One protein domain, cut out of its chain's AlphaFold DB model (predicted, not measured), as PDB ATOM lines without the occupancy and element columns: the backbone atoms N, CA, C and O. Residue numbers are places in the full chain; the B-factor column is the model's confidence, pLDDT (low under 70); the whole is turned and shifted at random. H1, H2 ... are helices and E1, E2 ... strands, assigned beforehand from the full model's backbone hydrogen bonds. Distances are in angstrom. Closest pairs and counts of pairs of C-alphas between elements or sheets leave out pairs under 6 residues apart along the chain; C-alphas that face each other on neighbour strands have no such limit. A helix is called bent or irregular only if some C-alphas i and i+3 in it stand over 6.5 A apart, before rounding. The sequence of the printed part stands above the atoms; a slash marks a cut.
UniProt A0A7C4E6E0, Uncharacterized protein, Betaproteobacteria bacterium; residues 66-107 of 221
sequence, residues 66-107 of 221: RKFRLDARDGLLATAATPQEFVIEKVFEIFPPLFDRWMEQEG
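AT A GLANCE: This is residues 66 to 107 of the 221 residues of an uncharacterized protein of Betaproteobacteria bacterium (UniProt A0A7C4E6E0). This is a loose rod: a two-stranded hairpin, E1 and E2, with a long loop, residues 72 to 86, at one end and a single irregular helix, H1, of nine residues, set crosswise beyond the other end. The helix does not cover the hairpin; residues 96 to 102, of which 97 to 102 belong to H1, stand free and stick out from the rest. The printed part has 42 residues with two named strands and one named helix, in the order E1, E2, H1, and the only sheet is the antiparallel pair E1 - E2. The class is mixed, helices and strands, with 9 residues in the helix and 13 in the strands. The whole is loose, with a radius of gyration of the C-alphas of 13.0 A, and spans 35 by 15 by 13 A.

HOW THE PARTS SIT: Begin at Arg 66 and read the strand E1, residues 66 to 71; then pass over the loop to the strand E2, residues 87 to 93. E1 and E2 are antiparallel neighbours and form a hairpin, with 145 degrees between their N-to-C directions. Look for the C-alphas that face each other: those of Lys 67 and Val 91 are 4.3 A apart, those of Arg 69 and Glu 89 are 4.6 A apart, and at the loop end those of Asp 71 and Val 87 are 4.9 A apart. The backbone atoms show the same pairing: N 66 and O 92 are within hydrogen-bond range at 2.9 A, and N 88 and O 70 are within it at 2.8 A. Past E2 the chain reaches the helix H1, residues 97 to 105, through a tight link of three residues. E1 and H1 are apart, with no C-alpha of the one within 8 A of the other. H1 is irregular: C-alphas 98 and 101 are 7.6 A apart, where about 5 A is the distance in a regular helix. In its backbone, 3 of 5 O i to N i+4 pairs are within hydrogen-bond range, and so are 4 of 6 O i to N i+3 pairs.

IN THESE COORDINATES: Find C-alpha 66 at (-3.895, 2.747, 6.924); from there E1 runs over six residues to C-alpha 71 at (-15.919, 6.770, 17.326), 16.4 A from first to last C-alpha. Go on through the loop to C-alpha 87 at (-14.925, 11.005, 15.042), where E2 begins. E2 has seven residues, more than E1, and measures 19.5 A from first to last C-alpha; watch x rise as it runs back to Glu 93. H1 then has nine residues and measures 14.0 A from Pro 97 to Gln 105, where its last C-alpha is at (2.813, -11.716, 19.380).

THE WHOLE: From end to end, the two C-alphas farthest apart are those of Glu 85, in the loop, and Leu 98, in H1, at 36.3 A. The C-alphas of the first and last printed residues, Arg 66 and Gly 107, are 17.1 A apart. The link from E1 to E2 is long, with 15 residues, 72 to 86, and no named element; its C-alphas lie 7 to 17 A from the mean of all C-alphas. The printed part has no cut. The mean pLDDT of the printed part is 81.6, and no printed residue is under 70; the mean is 84 for E1, 89 for E2 and 78 for H1.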
ATOM      1  N   ARG A  66      -2.541   2.386   7.360       84.25
ATOM      2  CA  ARG A  66      -3.895   2.747   6.924       84.25
ATOM      3  C   ARG A  66      -4.612   3.539   8.004       84.25
ATOM      4  O   ARG A  66      -4.591   3.181   9.175       84.25
ATOM      5  N   LYS A  67      -5.248   4.633   7.593       89.56
ATOM      6  CA  LYS A  67      -6.008   5.520   8.475       89.56
ATOM      7  C   LYS A  67      -7.453   5.044   8.559       89.56
ATOM      8  O   LYS A  67      -8.083   4.818   7.529       89.56
ATOM      9  N   PHE A  68      -7.966   4.923   9.774       84.06
ATOM     10  CA  PHE A  68      -9.346   4.565  10.064       84.06
ATOM     11  C   PHE A  68      -9.993   5.664  10.902       84.06
ATOM     12  O   PHE A  68      -9.339   6.299  11.728       84.06
ATOM     13  N   ARG A  69     -11.286   5.887  10.667       86.25
ATOM     14  CA  ARG A  69     -12.117   6.783  11.473       86.25
ATOM     15  C   ARG A  69     -12.803   5.947  12.535       86.25
ATOM     16  O   ARG A  69     -13.474   4.979  12.182       86.25
ATOM     17  N   LEU A  70     -12.610   6.299  13.795       81.06
ATOM     18  CA  LEU A  70     -13.188   5.622  14.943       81.06
ATOM     19  C   LEU A  70     -14.113   6.572  15.699       81.06
ATOM     20  O   LEU A  70     -13.889   7.779  15.693       81.06
ATOM     21  N   ASP A  71     -15.135   6.032  16.345       80.81
ATOM     22  CA  ASP A  71     -15.919   6.770  17.326       80.81
ATOM     23  C   ASP A  71     -15.155   6.774  18.658       80.81
ATOM     24  O   ASP A  71     -14.764   5.729  19.181       80.81
ATOM     25  N   ALA A  72     -14.888   7.961  19.197       80.50
ATOM     26  CA  ALA A  72     -14.120   8.155  20.422       80.50
ATOM     27  C   ALA A  72     -14.787   7.533  21.657       80.50
ATOM     28  O   ALA A  72     -14.113   7.290  22.656       80.50
ATOM     29  N   ARG A  73     -16.103   7.291  21.603       78.75
ATOM     30  CA  ARG A  73     -16.898   6.809  22.738       78.75
ATOM     31  C   ARG A  73     -16.774   5.302  22.940       78.75
ATOM     32  O   ARG A  73     -16.782   4.845  24.077       78.75
ATOM     33  N   ASP A  74     -16.659   4.538  21.855       75.06
ATOM     34  CA  ASP A  74     -16.623   3.069  21.886       75.06
ATOM     35  C   ASP A  74     -15.365   2.457  21.237       75.06
ATOM     36  O   ASP A  74     -15.112   1.256  21.368       75.06
ATOM     37  N   GLY A  75     -14.553   3.277  20.562       78.06
ATOM     38  CA  GLY A  75     -13.343   2.861  19.862       78.06
ATOM     39  C   GLY A  75     -13.597   2.048  18.589       78.06
ATOM     40  O   GLY A  75     -12.665   1.402  18.110       78.06
ATOM     41  N   LEU A  76     -14.823   2.035  18.054       82.56
ATOM     42  CA  LEU A  76     -15.244   1.255  16.879       82.56
ATOM     43  C   LEU A  76     -15.212   2.094  15.609       82.56
ATOM     44  O   LEU A  76     -15.065   3.307  15.678       82.56
ATOM     45  N   LEU A  77     -15.352   1.477  14.431       76.06
ATOM     46  CA  LEU A  77     -15.345   2.227  13.170       76.06
ATOM     47  C   LEU A  77     -16.498   3.242  13.133       76.06
ATOM     48  O   LEU A  77     -17.666   2.863  13.218       76.06
ATOM     49  N   ALA A  78     -16.174   4.523  12.966       80.25
ATOM     50  CA  ALA A  78     -17.165   5.582  12.838       80.25
ATOM     51  C   ALA A  78     -17.998   5.388  11.565       80.25
ATOM     52  O   ALA A  78     -17.469   5.074  10.492       80.25
ATOM     53  N   THR A  79     -19.302   5.622  11.675       78.12
ATOM     54  CA  THR A  79     -20.238   5.556  10.546       78.12
ATOM     55  C   THR A  79     -20.694   6.956  10.145       78.12
ATOM     56  O   THR A  79     -20.346   7.944  10.786       78.12
ATOM     57  N   ALA A  80     -21.502   7.060   9.086       78.94
ATOM     58  CA  ALA A  80     -22.129   8.328   8.707       78.94
ATOM     59  C   ALA A  80     -23.064   8.888   9.796       78.94
ATOM     60  O   ALA A  80     -23.347  10.080   9.799       78.94
ATOM     61  N   ALA A  81     -23.538   8.035  10.708       72.06
ATOM     62  CA  ALA A  81     -24.396   8.435  11.812       72.06
ATOM     63  C   ALA A  81     -23.600   8.882  13.056       72.06
ATOM     64  O   ALA A  81     -24.189   9.435  13.982       72.06
ATOM     65  N   THR A  82     -22.278   8.673  13.094       74.94
ATOM     66  CA  THR A  82     -21.423   9.174  14.176       74.94
ATOM     67  C   THR A  82     -21.260  10.694  14.035       74.94
ATOM     68  O   THR A  82     -20.744  11.142  13.007       74.94
ATOM     69  N   PRO A  83     -21.655  11.504  15.040       78.75
ATOM     70  CA  PRO A  83     -21.426  12.945  15.005       78.75
ATOM     71  C   PRO A  83     -19.937  13.254  14.863       78.75
ATOM     72  O   PRO A  83     -19.104  12.623  15.513       78.75
ATOM     73  N   GLN A  84     -19.595  14.232  14.020       83.25
ATOM     74  CA  GLN A  84     -18.205  14.522  13.652       83.25
ATOM     75  C   GLN A  84     -17.318  14.864  14.862       83.25
ATOM     76  O   GLN A  84     -16.129  14.566  14.838       83.25
ATOM     77  N   GLU A  85     -17.895  15.424  15.927       87.69
ATOM     78  CA  GLU A  85     -17.203  15.718  17.192       87.69
ATOM     79  C   GLU A  85     -16.664  14.466  17.906       87.69
ATOM     80  O   GLU A  85     -15.666  14.546  18.617       87.69
ATOM     81  N   PHE A  86     -17.281  13.302  17.678       81.62
ATOM     82  CA  PHE A  86     -16.842  12.020  18.227       81.62
ATOM     83  C   PHE A  86     -15.996  11.214  17.240       81.62
ATOM     84  O   PHE A  86     -15.543  10.126  17.582       81.62
ATOM     85  N   VAL A  87     -15.753  11.711  16.025       86.31
ATOM     86  CA  VAL A  87     -14.925  11.005  15.042       86.31
ATOM     87  C   VAL A  87     -13.456  11.332  15.273       86.31
ATOM     88  O   VAL A  87     -12.995  12.433  14.980       86.31
ATOM     89  N   ILE A  88     -12.697  10.341  15.726       87.12
ATOM     90  CA  ILE A  88     -11.237  10.404  15.817       87.12
ATOM     91  C   ILE A  88     -10.600   9.603  14.692       87.12
ATOM     92  O   ILE A  88     -11.135   8.604  14.213       87.12
ATOM     93  N   GLU A  89      -9.419  10.019  14.262       91.31
ATOM     94  CA  GLU A  89      -8.669   9.304  13.243       91.31
ATOM     95  C   GLU A  89      -7.480   8.578  13.863       91.31
ATOM     96  O   GLU A  89      -6.658   9.182  14.548       91.31
ATOM     97  N   LYS A  90      -7.360   7.280  13.582       89.62
ATOM     98  CA  LYS A  90      -6.259   6.447  14.063       89.62
ATOM     99  C   LYS A  90      -5.612   5.696  12.909       89.62
ATOM    100  O   LYS A  90      -6.298   5.164  12.035       89.62
ATOM    101  N   VAL A  91      -4.283   5.666  12.894       89.31
ATOM    102  CA  VAL A  91      -3.512   4.884  11.923       89.31
ATOM    103  C   VAL A  91      -3.241   3.502  12.503       89.31
ATOM    104  O   VAL A  91      -2.863   3.375  13.664       89.31
ATOM    105  N   PHE A  92      -3.441   2.483  11.678       87.50
ATOM    106  CA  PHE A  92      -3.143   1.091  11.976       87.50
ATOM    107  C   PHE A  92      -2.135   0.546  10.968       87.50
ATOM    108  O   PHE A  92      -2.102   0.979   9.812       87.50
ATOM    109  N   GLU A  93      -1.337  -0.420  11.407       88.56
ATOM    110  CA  GLU A  93      -0.438  -1.182  10.547       88.56
ATOM    111  C   GLU A  93      -1.140  -2.463  10.096       88.56
ATOM    112  O   GLU A  93      -1.380  -3.370  10.886       88.56
ATOM    113  N   ILE A  94      -1.507  -2.520   8.818       82.94
ATOM    114  CA  ILE A  94      -2.237  -3.633   8.220       82.94
ATOM    115  C   ILE A  94      -1.275  -4.434   7.354       82.94
ATOM    116  O   ILE A  94      -1.012  -4.084   6.200       82.94
ATOM    117  N   PHE A  95      -0.742  -5.509   7.922       78.81
ATOM    118  CA  PHE A  95       0.080  -6.459   7.181       78.81
ATOM    119  C   PHE A  95      -0.791  -7.514   6.478       78.81
ATOM    120  O   PHE A  95      -1.959  -7.696   6.833       78.81
ATOM    121  N   PRO A  96      -0.253  -8.212   5.460       77.12
ATOM    122  CA  PRO A  96      -0.926  -9.360   4.862       77.12
ATOM    123  C   PRO A  96      -1.348 -10.409   5.911       77.12
ATOM    124  O   PRO A  96      -0.604 -10.609   6.873       77.12
ATOM    125  N   PRO A  97      -2.451 -11.157   5.696       71.94
ATOM    126  CA  PRO A  97      -2.993 -12.107   6.684       71.94
ATOM    127  C   PRO A  97      -2.004 -13.176   7.172       71.94
ATOM    128  O   PRO A  97      -2.112 -13.699   8.276       71.94
ATOM    129  N   LEU A  98      -0.986 -13.498   6.367       72.56
ATOM    130  CA  LEU A  98       0.063 -14.440   6.765       72.56
ATOM    131  C   LEU A  98       0.851 -13.978   8.010       72.56
ATOM    132  O   LEU A  98       1.479 -14.804   8.670       72.56
ATOM    133  N   PHE A  99       0.796 -12.685   8.346       72.81
ATOM    134  CA  PHE A  99       1.472 -12.077   9.490       72.81
ATOM    135  C   PHE A  99       0.580 -11.914  10.731       72.81
ATOM    136  O   PHE A  99       1.059 -11.394  11.734       72.81
ATOM    137  N   ASP A 100      -0.677 -12.376  10.717       74.31
ATOM    138  CA  ASP A 100      -1.619 -12.195  11.838       74.31
ATOM    139  C   ASP A 100      -1.072 -12.717  13.172       74.31
ATOM    140  O   ASP A 100      -1.179 -12.056  14.202       74.31
ATOM    141  N   ARG A 101      -0.416 -13.883  13.149       77.25
ATOM    142  CA  ARG A 101       0.181 -14.489  14.351       77.25
ATOM    143  C   ARG A 101       1.355 -13.689  14.897       77.25
ATOM    144  O   ARG A 101       1.489 -13.577  16.108       77.25
ATOM    145  N   TRP A 102       2.185 -13.142  14.017       84.25
ATOM    146  CA  TRP A 102       3.301 -12.295  14.418       84.25
ATOM    147  C   TRP A 102       2.799 -10.955  14.970       84.25
ATOM    148  O   TRP A 102       3.251 -10.526  16.024       84.25
ATOM    149  N   MET A 103       1.797 -10.344  14.326       81.38
ATOM    150  CA  MET A 103       1.162  -9.120  14.825       81.38
ATOM    151  C   MET A 103       0.563  -9.312  16.221       81.38
ATOM    152  O   MET A 103       0.741  -8.454  17.079       81.38
ATOM    153  N   GLU A 104      -0.090 -10.451  16.469       80.25
ATOM    154  CA  GLU A 104      -0.601 -10.817  17.795       80.25
ATOM    155  C   GLU A 104       0.528 -10.930  18.836       80.25
ATOM    156  O   GLU A 104       0.385 -10.422  19.946       80.25
ATOM    157  N   GLN A 105       1.660 -11.549  18.483       87.25
ATOM    158  CA  GLN A 105       2.813 -11.716  19.380       87.25
ATOM    159  C   GLN A 105       3.514 -10.395  19.716       87.25
ATOM    160  O   GLN A 105       3.893 -10.185  20.864       87.25
ATOM    161  N   GLU A 106       3.648  -9.502  18.738       88.50
ATOM    162  CA  GLU A 106       4.256  -8.177  18.912       88.50
ATOM    163  C   GLU A 106       3.282  -7.144  19.507       88.50
ATOM    164  O   GLU A 106       3.639  -5.982  19.700       88.50
ATOM    165  N   GLY A 107       2.029  -7.532  19.774       87.00
ATOM    166  CA  GLY A 107       1.006  -6.625  20.299       87.00
ATOM    167  C   GLY A 107       0.614  -5.516  19.319       87.00
ATOM    168  O   GLY A 107       0.159  -4.450  19.740       87.00
TER     169      GLY A 107